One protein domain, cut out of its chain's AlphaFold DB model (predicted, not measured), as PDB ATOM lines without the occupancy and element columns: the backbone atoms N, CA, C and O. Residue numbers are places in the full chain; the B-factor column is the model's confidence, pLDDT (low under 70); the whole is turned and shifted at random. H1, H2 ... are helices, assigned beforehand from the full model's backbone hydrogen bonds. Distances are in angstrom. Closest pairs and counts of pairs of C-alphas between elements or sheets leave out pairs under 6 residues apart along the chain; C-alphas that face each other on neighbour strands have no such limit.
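What this domain is: This is residues 12 to 108 of the 310 residues of the protein "GTP cyclohydrolase-2" of Thermotoga neapolitana (strain ATCC 49049 / DSM 4359 / NBRC 107923 / NS-E) (UniProt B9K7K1). Four short helices are strung out in an open arrangement, with H2 and H4 as the one pair in contact, slanted to each other, and H1 and H3 set apart toward opposite ends of the longest axis. Long loops join H1 to H2 and H2 to H3; the second, residues 61 to 81, passes through the middle of the domain. The printed part has 97 residues, with the named helices in the order H1, H2, H3, H4 and no named strand; the class is all helix, though under half of the residues, 43 of 97, are in named elements. The whole is only just loose, close to compact, with a radius of gyration of the C-alphas of 15.4 A and spans of 42 by 38 by 23 A.

Where its parts are: H2, residues 50 to 60, is 15.0 A long from first to last C-alpha. H1, residues 12 to 22, is 15.2 A long and begins with C-alpha 12 at (-26.740, -18.174, -31.948). H3, residues 82 to 92, is 15.4 A long. H4, residues 99 to 108, is 14.4 A long and ends with C-alpha 108 at (-35.137, -49.451, -49.404).

How they stand to each other: H2 and H4 touch, and their closest C-alphas, those of Ala 53 and Val 102, are 6.6 A apart. They run the same way at a steep tilt of 42 degrees. H1 touches no helix, and H3 touches no helix. In H1, H2, H3 and H4 every O i to N i+4 pair is within hydrogen-bond range.

The domain as a whole: The two C-alphas farthest apart are those of His 28 and Asp 83, at 42.3 A. The printed part has no cut. The links H1 to H2, with 27 residues, and H2 to H3, with 21, are long; H3 to H4, with 6, is short. The mean pLDDT of the printed part is 93.0, and no printed residue is under 70.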
ATOM      1  N   SER A  12     -25.960 -18.880 -30.926       97.19
ATOM      2  CA  SER A  12     -26.740 -18.174 -31.948       97.19
ATOM      3  C   SER A  12     -25.924 -17.874 -33.207       97.19
ATOM      4  O   SER A  12     -26.421 -18.100 -34.308       97.19
ATOM      5  N   GLU A  13     -24.673 -17.423 -33.076       97.38
ATOM      6  CA  GLU A  13     -23.798 -17.147 -34.228       97.38
ATOM      7  C   GLU A  13     -23.395 -18.429 -34.972       97.38
ATOM      8  O   GLU A  13     -23.405 -18.462 -36.207       97.38
ATOM      9  N   ARG A  14     -23.098 -19.516 -34.243       97.56
ATOM     10  CA  ARG A  14     -22.838 -20.829 -34.859       97.56
ATOM     11  C   ARG A  14     -24.077 -21.364 -35.573       97.56
ATOM     12  O   ARG A  14     -23.966 -21.833 -36.702       97.56
ATOM     13  N   ALA A  15     -25.259 -21.238 -34.965       97.00
ATOM     14  CA  ALA A  15     -26.519 -21.637 -35.591       97.00
ATOM     15  C   ALA A  15     -26.819 -20.828 -36.863       97.00
ATOM     16  O   ALA A  15     -27.233 -21.406 -37.866       97.00
ATOM     17  N   GLU A  16     -26.575 -19.514 -36.854       97.25
ATOM     18  CA  GLU A  16     -26.709 -18.667 -38.045       97.25
ATOM     19  C   GLU A  16     -25.723 -19.082 -39.143       97.25
ATOM     20  O   GLU A  16     -26.107 -19.199 -40.305       97.25
ATOM     21  N   THR A  17     -24.478 -19.394 -38.777       97.25
ATOM     22  CA  THR A  17     -23.483 -19.921 -39.722       97.25
ATOM     23  C   THR A  17     -23.979 -21.213 -40.377       97.25
ATOM     24  O   THR A  17     -24.004 -21.300 -41.602       97.25
ATOM     25  N   CYS A  18     -24.453 -22.187 -39.592       96.12
ATOM     26  CA  CYS A  18     -25.016 -23.435 -40.120       96.12
ATOM     27  C   CYS A  18     -26.250 -23.196 -41.007       96.12
ATOM     28  O   CYS A  18     -26.381 -23.821 -42.059       96.12
ATOM     29  N   ARG A  19     -27.134 -22.264 -40.623       95.81
ATOM     30  CA  ARG A  19     -28.318 -21.889 -41.410       95.81
ATOM     31  C   ARG A  19     -27.925 -21.353 -42.785       95.81
ATOM     32  O   ARG A  19     -28.471 -21.801 -43.785       95.81
ATOM     33  N   LYS A  20     -26.941 -20.454 -42.852       96.38
ATOM     34  CA  LYS A  20     -26.479 -19.859 -44.117       96.38
ATOM     35  C   LYS A  20     -25.848 -20.885 -45.051       96.38
ATOM     36  O   LYS A  20     -26.040 -20.805 -46.261       96.38
ATOM     37  N   VAL A  21     -25.156 -21.882 -44.499       93.88
ATOM     38  CA  VAL A  21     -24.667 -23.031 -45.280       93.88
ATOM     39  C   VAL A  21     -25.835 -23.822 -45.863       93.88
ATOM     40  O   VAL A  21     -25.834 -24.117 -47.054       93.88
ATOM     41  N   ALA A  22     -26.848 -24.123 -45.046       93.00
ATOM     42  CA  ALA A  22     -28.025 -24.874 -45.478       93.00
ATOM     43  C   ALA A  22     -28.910 -24.114 -46.490       93.00
ATOM     44  O   ALA A  22     -29.622 -24.744 -47.274       93.00
ATOM     45  N   GLU A  23     -28.843 -22.778 -46.506       93.25
ATOM     46  CA  GLU A  23     -29.449 -21.899 -47.522       93.25
ATOM     47  C   GLU A  23     -28.665 -21.867 -48.852       93.25
ATOM     48  O   GLU A  23     -29.111 -21.238 -49.809       93.25
ATOM     49  N   GLY A  24     -27.507 -22.532 -48.934       91.12
ATOM     50  CA  GLY A  24     -26.709 -22.614 -50.159       91.12
ATOM     51  C   GLY A  24     -25.854 -21.377 -50.445       91.12
ATOM     52  O   GLY A  24     -25.519 -21.123 -51.601       91.12
ATOM     53  N   LYS A  25     -25.495 -20.597 -49.416       93.94
ATOM     54  CA  LYS A  25     -24.545 -19.483 -49.560       93.94
ATOM     55  C   LYS A  25     -23.176 -19.966 -50.031       93.94
ATOM     56  O   LYS A  25     -22.711 -21.034 -49.631       93.94
ATOM     57  N   PHE A  26     -22.509 -19.165 -50.861       91.81
ATOM     58  CA  PHE A  26     -21.192 -19.520 -51.377       91.81
ATOM     59  C   PHE A  26     -20.145 -19.450 -50.264       91.81
ATOM     60  O   PHE A  26     -20.131 -18.514 -49.468       91.81
ATOM     61  N   PHE A  27     -19.207 -20.403 -50.233       90.31
ATOM     62  CA  PHE A  27     -18.191 -20.473 -49.173       90.31
ATOM     63  C   PHE A  27     -17.321 -19.211 -49.054       90.31
ATOM     64  O   PHE A  27     -16.869 -18.894 -47.958       90.31
ATOM     65  N   HIS A  28     -17.120 -18.458 -50.142       93.62
ATOM     66  CA  HIS A  28     -16.373 -17.195 -50.113       93.62
ATOM     67  C   HIS A  28     -17.128 -16.046 -49.417       93.62
ATOM     68  O   HIS A  28     -16.537 -15.001 -49.160       93.62
ATOM     69  N   GLU A  29     -18.428 -16.201 -49.137       95.62
ATOM     70  CA  GLU A  29     -19.214 -15.252 -48.335       95.62
ATOM     71  C   GLU A  29     -18.988 -15.448 -46.820       95.62
ATOM     72  O   GLU A  29     -19.420 -14.620 -46.021       95.62
ATOM     73  N   PHE A  30     -18.310 -16.526 -46.406       96.94
ATOM     74  CA  PHE A  30     -18.009 -16.821 -45.004       96.94
ATOM     75  C   PHE A  30     -16.605 -16.353 -44.625       96.94
ATOM     76  O   PHE A  30     -15.675 -16.356 -45.434       96.94
ATOM     77  N   ARG A  31     -16.420 -16.011 -43.348       95.62
ATOM     78  CA  ARG A  31     -15.098 -15.700 -42.796       95.62
ATOM     79  C   ARG A  31     -14.336 -16.976 -42.448       95.62
ATOM     80  O   ARG A  31     -14.913 -17.951 -41.950       95.62
ATOM     81  N   TYR A  32     -13.025 -16.943 -42.670       92.94
ATOM     82  CA  TYR A  32     -12.094 -18.011 -42.318       92.94
ATOM     83  C   TYR A  32     -10.800 -17.429 -41.710       92.94
ATOM     84  O   TYR A  32     -10.283 -16.459 -42.267       92.94
ATOM     85  N   PRO A  33     -10.246 -18.005 -40.619       93.88
ATOM     86  CA  PRO A  33     -10.774 -19.136 -39.844       93.88
ATOM     87  C   PRO A  33     -12.069 -18.778 -39.092       93.88
ATOM     88  O   PRO A  33     -12.493 -17.627 -39.079       93.88
ATOM     89  N   GLY A  34     -12.729 -19.781 -38.513       95.12
ATOM     90  CA  GLY A  34     -13.931 -19.587 -37.693       95.12
ATOM     91  C   GLY A  34     -14.286 -20.855 -36.920       95.12
ATOM     92  O   GLY A  34     -13.509 -21.809 -36.937       95.12
ATOM     93  N   HIS A  35     -15.473 -20.912 -36.328       96.75
ATOM     94  CA  HIS A  35     -15.807 -21.862 -35.262       96.75
ATOM     95  C   HIS A  35     -16.703 -23.027 -35.696       96.75
ATOM     96  O   HIS A  35     -16.897 -23.968 -34.929       96.75
ATOM     97  N   VAL A  36     -17.237 -22.997 -36.919       96.25
ATOM     98  CA  VAL A  36     -17.943 -24.141 -37.516       96.25
ATOM     99  C   VAL A  36     -17.022 -24.871 -38.493       96.25
ATOM    100  O   VAL A  36     -16.516 -24.273 -39.450       96.25
ATOM    101  N   ALA A  37     -16.801 -26.165 -38.252       94.88
ATOM    102  CA  ALA A  37     -16.099 -27.057 -39.170       94.88
ATOM    103  C   ALA A  37     -17.068 -27.600 -40.231       94.88
ATOM    104  O   ALA A  37     -18.194 -27.972 -39.912       94.88
ATOM    105  N   VAL A  38     -16.624 -27.659 -41.488       93.00
ATOM    106  CA  VAL A  38     -17.415 -28.202 -42.601       93.00
ATOM    107  C   VAL A  38     -16.845 -29.543 -43.013       93.00
ATOM    108  O   VAL A  38     -15.651 -29.653 -43.287       93.00
ATOM    109  N   LEU A  39     -17.716 -30.542 -43.093       94.12
ATOM    110  CA  LEU A  39     -17.391 -31.878 -43.571       94.12
ATOM    111  C   LEU A  39     -18.160 -32.141 -44.868       94.12
ATOM    112  O   LEU A  39     -19.354 -31.860 -44.954       94.12
ATOM    113  N   GLY A  40     -17.474 -32.684 -45.873       91.88
ATOM    114  CA  GLY A  40     -18.091 -33.147 -47.114       91.88
ATOM    115  C   GLY A  40     -18.311 -34.654 -47.071       91.88
ATOM    116  O   GLY A  40     -17.362 -35.399 -46.834       91.88
ATOM    117  N   GLY A  41     -19.544 -35.103 -47.305       92.06
ATOM    118  CA  GLY A  41     -19.843 -36.529 -47.446       92.06
ATOM    119  C   GLY A  41     -19.490 -37.041 -48.843       92.06
ATOM    120  O   GLY A  41     -19.762 -36.369 -49.838       92.06
ATOM    121  N   VAL A  42     -18.931 -38.249 -48.934       92.25
ATOM    122  CA  VAL A  42     -18.540 -38.869 -50.223       92.25
ATOM    123  C   VAL A  42     -19.614 -39.788 -50.821       92.25
ATOM    124  O   VAL A  42     -19.413 -40.357 -51.893       92.25
ATOM    125  N   GLY A  43     -20.759 -39.911 -50.146       90.56
ATOM    126  CA  GLY A  43     -21.871 -40.792 -50.505       90.56
ATOM    127  C   GLY A  43     -21.924 -42.029 -49.609       90.56
ATOM    128  O   GLY A  43     -20.906 -42.681 -49.372       90.56
ATOM    129  N   PHE A  44     -23.118 -42.358 -49.116       92.44
ATOM    130  CA  PHE A  44     -23.297 -43.405 -48.107       92.44
ATOM    131  C   PHE A  44     -22.956 -44.812 -48.618       92.44
ATOM    132  O   PHE A  44     -22.467 -45.647 -47.867       92.44
ATOM    133  N   GLN A  45     -23.099 -45.040 -49.927       90.25
ATOM    134  CA  GLN A  45     -22.668 -46.265 -50.598       90.25
ATOM    135  C   GLN A  45     -21.142 -46.445 -50.647       90.25
ATOM    136  O   GLN A  45     -20.658 -47.553 -50.846       90.25
ATOM    137  N   ARG A  46     -20.373 -45.356 -50.494       89.31
ATOM    138  CA  ARG A  46     -18.903 -45.394 -50.483       89.31
ATOM    139  C   ARG A  46     -18.346 -45.485 -49.071       89.31
ATOM    140  O   ARG A  46     -17.320 -46.124 -48.864       89.31
ATOM    141  N   ARG A  47     -18.992 -44.814 -48.116       91.25
ATOM    142  CA  ARG A  47     -18.579 -44.786 -46.714       91.25
ATOM    143  C   ARG A  47     -19.798 -44.716 -45.804       91.25
ATOM    144  O   ARG A  47     -20.559 -43.756 -45.858       91.25
ATOM    145  N   GLN A  48     -19.913 -45.685 -44.904       90.31
ATOM    146  CA  GLN A  48     -20.969 -45.731 -43.896       90.31
ATOM    147  C   GLN A  48     -20.514 -45.074 -42.585       90.31
ATOM    148  O   GLN A  48     -20.361 -45.737 -41.565       90.31
ATOM    149  N   GLY A  49     -20.228 -43.770 -42.617       92.94
ATOM    150  CA  GLY A  49     -19.861 -43.004 -41.420       92.94
ATOM    151  C   GLY A  49     -20.933 -41.999 -41.001       92.94
ATOM    152  O   GLY A  49     -21.855 -41.714 -41.764       92.94
ATOM    153  N   HIS A  50     -20.782 -41.414 -39.808       94.81
ATOM    154  CA  HIS A  50     -21.736 -40.433 -39.262       94.81
ATOM    155  C   HIS A  50     -21.962 -39.228 -40.188       94.81
ATOM    156  O   HIS A  50     -23.089 -38.757 -40.326       94.81
ATOM    157  N   THR A  51     -20.912 -38.761 -40.875       95.50
ATOM    158  CA  THR A  51     -21.017 -37.695 -41.881       95.50
ATOM    159  C   THR A  51     -22.015 -38.066 -42.974       95.50
ATOM    160  O   THR A  51     -22.969 -37.331 -43.199       95.50
ATOM    161  N   GLU A  52     -21.845 -39.216 -43.629       95.94
ATOM    162  CA  GLU A  52     -22.752 -39.661 -44.687       95.94
ATOM    163  C   GLU A  52     -24.154 -39.968 -44.156       95.94
ATOM    164  O   GLU A  52     -25.128 -39.481 -44.727       95.94
ATOM    165  N   ALA A  53     -24.265 -40.704 -43.047       95.75
ATOM    166  CA  ALA A  53     -25.557 -41.070 -42.470       95.75
ATOM    167  C   ALA A  53     -26.390 -39.842 -42.093       95.75
ATOM    168  O   ALA A  53     -27.575 -39.794 -42.411       95.75
ATOM    169  N   SER A  54     -25.778 -38.810 -41.502       95.94
ATOM    170  CA  SER A  54     -26.492 -37.577 -41.152       95.94
ATOM    171  C   SER A  54     -27.109 -36.881 -42.372       95.94
ATOM    172  O   SER A  54     -28.238 -36.399 -42.293       95.94
ATOM    173  N   LEU A  55     -26.421 -36.899 -43.523       95.44
ATOM    174  CA  LEU A  55     -26.931 -36.354 -44.784       95.44
ATOM    175  C   LEU A  55     -28.084 -37.188 -45.354       95.44
ATOM    176  O   LEU A  55     -28.997 -36.630 -45.963       95.44
ATOM    177  N   GLU A  56     -28.046 -38.511 -45.177       94.69
ATOM    178  CA  GLU A  56     -29.142 -39.386 -45.597       94.69
ATOM    179  C   GLU A  56     -30.368 -39.236 -44.697       94.69
ATOM    180  O   GLU A  56     -31.472 -39.122 -45.219       94.69
ATOM    181  N   ILE A  57     -30.191 -39.158 -43.375       95.06
ATOM    182  CA  ILE A  57     -31.292 -38.992 -42.413       95.06
ATOM    183  C   ILE A  57     -32.091 -37.723 -42.724       95.06
ATOM    184  O   ILE A  57     -33.311 -37.788 -42.871       95.06
ATOM    185  N   VAL A  58     -31.420 -36.572 -42.879       94.31
ATOM    186  CA  VAL A  58     -32.123 -35.308 -43.170       94.31
ATOM    187  C   VAL A  58     -32.830 -35.352 -44.524       94.31
ATOM    188  O   VAL A  58     -33.944 -34.844 -44.642       94.31
ATOM    189  N   GLN A  59     -32.243 -36.021 -45.523       92.69
ATOM    190  CA  GLN A  59     -32.883 -36.181 -46.827       92.69
ATOM    191  C   GLN A  59     -34.100 -37.112 -46.763       92.69
ATOM    192  O   GLN A  59     -35.127 -36.807 -47.368       92.69
ATOM    193  N   LEU A  60     -34.009 -38.224 -46.030       88.62
ATOM    194  CA  LEU A  60     -35.127 -39.142 -45.795       88.62
ATOM    195  C   LEU A  60     -36.275 -38.455 -45.040       88.62
ATOM    196  O   LEU A  60     -37.437 -38.764 -45.288       88.62
ATOM    197  N   ALA A  61     -35.956 -37.480 -44.186       90.88
ATOM    198  CA  ALA A  61     -36.924 -36.627 -43.501       90.88
ATOM    199  C   ALA A  61     -37.471 -35.464 -44.365       90.88
ATOM    200  O   ALA A  61     -38.281 -34.679 -43.880       90.88
ATOM    201  N   GLY A  62     -37.059 -35.344 -45.634       91.56
ATOM    202  CA  GLY A  62     -37.563 -34.335 -46.575       91.56
ATOM    203  C   GLY A  62     -36.839 -32.985 -46.546       91.56
ATOM    204  O   GLY A  62     -37.313 -32.031 -47.162       91.56
ATOM    205  N   TYR A  63     -35.696 -32.886 -45.864       93.38
ATOM    206  CA  TYR A  63     -34.881 -31.671 -45.804       93.38
ATOM    207  C   TYR A  63     -33.732 -31.686 -46.824       93.38
ATOM    208  O   TYR A  63     -33.377 -32.714 -47.409       93.38
ATOM    209  N   ASN A  64     -33.107 -30.522 -47.021       91.25
ATOM    210  CA  ASN A  64     -31.872 -30.411 -47.796       91.25
ATOM    211  C   ASN A  64     -30.743 -31.220 -47.138       91.25
ATOM    212  O   ASN A  64     -30.713 -31.379 -45.919       91.25
ATOM    213  N   ARG A  65     -29.779 -31.687 -47.942       93.44
ATOM    214  CA  ARG A  65     -28.624 -32.492 -47.495       93.44
ATOM    215  C   ARG A  65     -27.585 -31.654 -46.736       93.44
ATOM    216  O   ARG A  65     -26.447 -31.521 -47.175       93.44
ATOM    217  N   TYR A  66     -27.986 -31.105 -45.597       94.62
ATOM    218  CA  TYR A  66     -27.137 -30.408 -44.641       94.62
ATOM    219  C   TYR A  66     -27.526 -30.849 -43.236       94.62
ATOM    220  O   TYR A  66     -28.696 -30.794 -42.864       94.62
ATOM    221  N   ALA A  67     -26.541 -31.274 -42.454       95.69
ATOM    222  CA  ALA A  67     -26.735 -31.704 -41.080       95.69
ATOM    223  C   ALA A  67     -25.684 -31.056 -40.177       95.69
ATOM    224  O   ALA A  67     -24.559 -30.785 -40.606       95.69
ATOM    225  N   VAL A  68     -26.059 -30.820 -38.923       96.12
ATOM    226  CA  VAL A  68     -25.129 -30.436 -37.862       96.12
ATOM    227  C   VAL A  68     -24.959 -31.649 -36.968       96.12
ATOM    228  O   VAL A  68     -25.945 -32.195 -36.478       96.12
ATOM    229  N   ILE A  69     -23.716 -32.069 -36.772       95.75
ATOM    230  CA  ILE A  69     -23.375 -33.212 -35.929       95.75
ATOM    231  C   ILE A  69     -22.370 -32.786 -34.866       95.75
ATOM    232  O   ILE A  69     -21.546 -31.898 -35.091       95.75
ATOM    233  N   ILE A  70     -22.449 -33.431 -33.711       93.81
ATOM    234  CA  ILE A  70     -21.476 -33.313 -32.632       93.81
ATOM    235  C   ILE A  70     -21.398 -34.658 -31.918       93.81
ATOM    236  O   ILE A  70     -22.416 -35.330 -31.752       93.81
ATOM    237  N   GLU A  71     -20.195 -35.059 -31.524       92.31
ATOM    238  CA  GLU A  71     -20.022 -36.254 -30.710       92.31
ATOM    239  C   GLU A  71     -20.457 -35.964 -29.276       92.31
ATOM    240  O   GLU A  71     -20.107 -34.941 -28.683       92.31
ATOM    241  N   ILE A  72     -21.251 -36.875 -28.727       90.94
ATOM    242  CA  ILE A  72     -21.628 -36.848 -27.320       90.94
ATOM    243  C   ILE A  72     -20.427 -37.375 -26.530       90.94
ATOM    244  O   ILE A  72     -19.743 -38.292 -26.975       90.94
ATOM    245  N   LEU A  73     -20.154 -36.821 -25.356       91.31
ATOM    246  CA  LEU A  73     -19.141 -37.338 -24.437       91.31
ATOM    247  C   LEU A  73     -19.825 -37.732 -23.130       91.31
ATOM    248  O   LEU A  73     -20.894 -37.215 -22.801       91.31
ATOM    249  N   SER A  74     -19.214 -38.655 -22.394       87.50
ATOM    250  CA  SER A  74     -19.632 -38.973 -21.029       87.50
ATOM    251  C   SER A  74     -19.442 -37.767 -20.097       87.50
ATOM    252  O   SER A  74     -18.733 -36.814 -20.424       87.50
ATOM    253  N   ASP A  75     -19.993 -37.836 -18.883       86.69
ATOM    254  CA  ASP A  75     -19.842 -36.776 -17.869       86.69
ATOM    255  C   ASP A  75     -18.375 -36.509 -17.471       86.69
ATOM    256  O   ASP A  75     -18.062 -35.475 -16.882       86.69
ATOM    257  N   ARG A  76     -17.466 -37.442 -17.786       89.25
ATOM    258  CA  ARG A  76     -16.018 -37.320 -17.550       89.25
ATOM    259  C   ARG A  76     -15.251 -36.750 -18.744       89.25
ATOM    260  O   ARG A  76     -14.061 -36.488 -18.619       89.25
ATOM    261  N   GLY A  77     -15.919 -36.551 -19.881       87.88
ATOM    262  CA  GLY A  77     -15.296 -36.147 -21.142       87.88
ATOM    263  C   GLY A  77     -14.730 -37.306 -21.968       87.88
ATOM    264  O   GLY A  77     -14.208 -37.062 -23.052       87.88
ATOM    265  N   ASP A  78     -14.853 -38.550 -21.498       89.06
ATOM    266  CA  ASP A  78     -14.461 -39.753 -22.244       89.06
ATOM    267  C   ASP A  78     -15.542 -40.166 -23.255       89.06
ATOM    268  O   ASP A  78     -16.705 -39.759 -23.130       89.06
ATOM    269  N   SER A  79     -15.189 -41.037 -24.207       83.56
ATOM    270  CA  SER A  79     -16.162 -41.707 -25.078       83.56
ATOM    271  C   SER A  79     -17.258 -42.384 -24.253       83.56
ATOM    272  O   SER A  79     -16.990 -43.017 -23.232       83.56
ATOM    273  N   HIS A  80     -18.502 -42.238 -24.695       84.38
ATOM    274  CA  HIS A  80     -19.653 -42.853 -24.048       84.38
ATOM    275  C   HIS A  80     -19.867 -44.296 -24.527       84.38
ATOM    276  O   HIS A  80     -19.373 -44.698 -25.582       84.38
ATOM    277  N   ASP A  81     -20.637 -45.061 -23.758       87.00
ATOM    278  CA  ASP A  81     -21.171 -46.362 -24.157       87.00
ATOM    279  C   ASP A  81     -22.630 -46.243 -24.640       87.00
ATOM    280  O   ASP A  81     -23.255 -45.179 -24.562       87.00
ATOM    281  N   LEU A  82     -23.178 -47.341 -25.170       88.25
ATOM    282  CA  LEU A  82     -24.569 -47.391 -25.639       88.25
ATOM    283  C   LEU A  82     -25.567 -47.123 -24.507       88.25
ATOM    284  O   LEU A  82     -26.554 -46.420 -24.712       88.25
ATOM    285  N   ASP A  83     -25.285 -47.610 -23.299       91.06
ATOM    286  CA  ASP A  83     -26.154 -47.407 -22.139       91.06
ATOM    287  C   ASP A  83     -26.285 -45.919 -21.785       91.06
ATOM    288  O   ASP A  83     -27.366 -45.444 -21.428       91.06
ATOM    289  N   PHE A  84     -25.196 -45.154 -21.897       91.69
ATOM    290  CA  PHE A  84     -25.218 -43.707 -21.723       91.69
ATOM    291  C   PHE A  84     -26.074 -43.020 -22.790       91.69
ATOM    292  O   PHE A  84     -26.881 -42.156 -22.440       91.69
ATOM    293  N   VAL A  85     -25.950 -43.421 -24.061       91.94
ATOM    294  CA  VAL A  85     -26.776 -42.879 -25.156       91.94
ATOM    295  C   VAL A  85     -28.255 -43.127 -24.891       91.94
ATOM    296  O   VAL A  85     -29.041 -42.186 -24.984       91.94
ATOM    297  N   PHE A  86     -28.638 -44.342 -24.491       92.88
ATOM    298  CA  PHE A  86     -30.039 -44.666 -24.209       92.88
ATOM    299  C   PHE A  86     -30.602 -43.869 -23.029       92.88
ATOM    300  O   PHE A  86     -31.694 -43.313 -23.141       92.88
ATOM    301  N   ARG A  87     -29.844 -43.719 -21.934       93.50
ATOM    302  CA  ARG A  87     -30.268 -42.872 -20.800       93.50
ATOM    303  C   ARG A  87     -30.432 -41.405 -21.201       93.50
ATOM    304  O   ARG A  87     -31.368 -40.741 -20.756       93.50
ATOM    305  N   LEU A  88     -29.521 -40.882 -22.021       93.25
ATOM    306  CA  LEU A  88     -29.595 -39.505 -22.508       93.25
ATOM    307  C   LEU A  88     -30.807 -39.311 -23.427       93.25
ATOM    308  O   LEU A  88     -31.537 -38.328 -23.291       93.25
ATOM    309  N   ALA A  89     -31.029 -40.263 -24.330       94.81
ATOM    310  CA  ALA A  89     -32.155 -40.271 -25.245       94.81
ATOM    311  C   ALA A  89     -33.493 -40.307 -24.501       94.81
ATOM    312  O   ALA A  89     -34.372 -39.508 -24.811       94.81
ATOM    313  N   GLU A  90     -33.624 -41.135 -23.461       96.38
ATOM    314  CA  GLU A  90     -34.814 -41.167 -22.602       96.38
ATOM    315  C   GLU A  90     -35.032 -39.820 -21.900       96.38
ATOM    316  O   GLU A  90     -36.103 -39.217 -22.008       96.38
ATOM    317  N   LYS A  91     -33.984 -39.289 -21.254       96.19
ATOM    318  CA  LYS A  91     -34.038 -38.014 -20.523       96.19
ATOM    319  C   LYS A  91     -34.508 -36.843 -21.389       96.19
ATOM    320  O   LYS A  91     -35.223 -35.974 -20.897       96.19
ATOM    321  N   PHE A  92     -34.076 -36.794 -22.648       96.06
ATOM    322  CA  PHE A  92     -34.390 -35.701 -23.573       96.06
ATOM    323  C   PHE A  92     -35.452 -36.066 -24.620       96.06
ATOM    324  O   PHE A  92     -35.732 -35.252 -25.498       96.06
ATOM    325  N   SER A  93     -36.058 -37.255 -24.518       96.50
ATOM    326  CA  SER A  93     -37.042 -37.775 -25.478       96.50
ATOM    327  C   SER A  93     -36.547 -37.725 -26.933       96.50
ATOM    328  O   SER A  93     -37.264 -37.296 -27.837       96.50
ATOM    329  N   LEU A  94     -35.295 -38.132 -27.151       95.00
ATOM    330  CA  LEU A  94     -34.659 -38.167 -28.467       95.00
ATOM    331  C   LEU A  94     -34.747 -39.574 -29.077       95.00
ATOM    332  O   LEU A  94     -34.578 -40.558 -28.357       95.00
ATOM    333  N   PRO A  95     -34.960 -39.697 -30.398       93.12
ATOM    334  CA  PRO A  95     -34.813 -40.977 -31.075       93.12
ATOM    335  C   PRO A  95     -33.337 -41.398 -31.116       93.12
ATOM    336  O   PRO A  95     -32.448 -40.564 -31.299       93.12
ATOM    337  N   VAL A  96     -33.090 -42.702 -30.999       93.44
ATOM    338  CA  VAL A  96     -31.782 -43.327 -31.243       93.44
ATOM    339  C   VAL A  96     -31.898 -44.155 -32.513       93.44
ATOM    340  O   VAL A  96     -32.882 -44.867 -32.683       93.44
ATOM    341  N   LEU A  97     -30.914 -44.023 -33.400       92.81
ATOM    342  CA  LEU A  97     -30.826 -44.775 -34.648       92.81
ATOM    343  C   LEU A  97     -29.470 -45.465 -34.714       92.81
ATOM    344  O   LEU A  97     -28.441 -44.843 -34.431       92.81
ATOM    345  N   GLU A  98     -29.459 -46.718 -35.146       90.88
ATOM    346  CA  GLU A  98     -28.233 -47.423 -35.491       90.88
ATOM    347  C   GLU A  98     -27.844 -47.167 -36.952       90.88
ATOM    348  O   GLU A  98     -28.683 -47.023 -37.843       90.88
ATOM    349  N   MET A  99     -26.539 -47.164 -37.232       90.00
ATOM    350  CA  MET A  99     -26.014 -46.974 -38.593       90.00
ATOM    351  C   MET A  99     -26.584 -47.986 -39.594       90.00
ATOM    352  O   MET A  99     -26.823 -47.658 -40.757       90.00
ATOM    353  N   GLU A 100     -26.826 -49.207 -39.124       88.75
ATOM    354  CA  GLU A 100     -27.401 -50.288 -39.911       88.75
ATOM    355  C   GLU A 100     -28.873 -50.016 -40.276       88.75
ATOM    356  O   GLU A 100     -29.286 -50.292 -41.399       88.75
ATOM    357  N   GLU A 101     -29.663 -49.398 -39.396       91.19
ATOM    358  CA  GLU A 101     -31.045 -48.995 -39.704       91.19
ATOM    359  C   GLU A 101     -31.079 -47.890 -40.767       91.19
ATOM    360  O   GLU A 101     -31.885 -47.928 -41.703       91.19
ATOM    361  N   VAL A 102     -30.150 -46.933 -40.680       93.44
ATOM    362  CA  VAL A 102     -30.012 -45.873 -41.690       93.44
ATOM    363  C   VAL A 102     -29.620 -46.473 -43.043       93.44
ATOM    364  O   VAL A 102     -30.173 -46.080 -44.074       93.44
ATOM    365  N   TRP A 103     -28.701 -47.446 -43.062       92.19
ATOM    366  CA  TRP A 103     -28.317 -48.169 -44.280       92.19
ATOM    367  C   TRP A 103     -29.495 -48.921 -44.897       92.19
ATOM    368  O   TRP A 103     -29.738 -48.814 -46.102       92.19
ATOM    369  N   GLN A 104     -30.273 -49.627 -44.076       92.31
ATOM    370  CA  GLN A 104     -31.477 -50.331 -44.510       92.31
ATOM    371  C   GLN A 104     -32.472 -49.414 -45.208       92.31
ATOM    372  O   GLN A 104     -32.876 -49.690 -46.340       92.31
ATOM    373  N   GLU A 105     -32.839 -48.307 -44.565       92.62
ATOM    374  CA  GLU A 105     -33.809 -47.371 -45.130       92.62
ATOM    375  C   GLU A 105     -33.267 -46.659 -46.372       92.62
ATOM    376  O   GLU A 105     -33.993 -46.495 -47.357       92.62
ATOM    377  N   PHE A 106     -31.975 -46.323 -46.396       92.88
ATOM    378  CA  PHE A 106     -31.320 -45.792 -47.590       92.88
ATOM    379  C   PHE A 106     -31.460 -46.745 -48.788       92.88
ATOM    380  O   PHE A 106     -31.888 -46.314 -49.864       92.88
ATOM    381  N   ILE A 107     -31.168 -48.039 -48.601       93.56
ATOM    382  CA  ILE A 107     -31.299 -49.055 -49.656       93.56
ATOM    383  C   ILE A 107     -32.762 -49.289 -50.040       93.56
ATOM    384  O   ILE A 107     -33.055 -49.442 -51.223       93.56
ATOM    385  N   ARG A 108     -33.705 -49.281 -49.095       92.44
ATOM    386  CA  ARG A 108     -35.137 -49.451 -49.404       92.44
ATOM    387  C   ARG A 108     -35.682 -48.303 -50.252       92.44
ATOM    388  O   ARG A 108     -36.417 -48.527 -51.219       92.44
TER     389      ARG A 108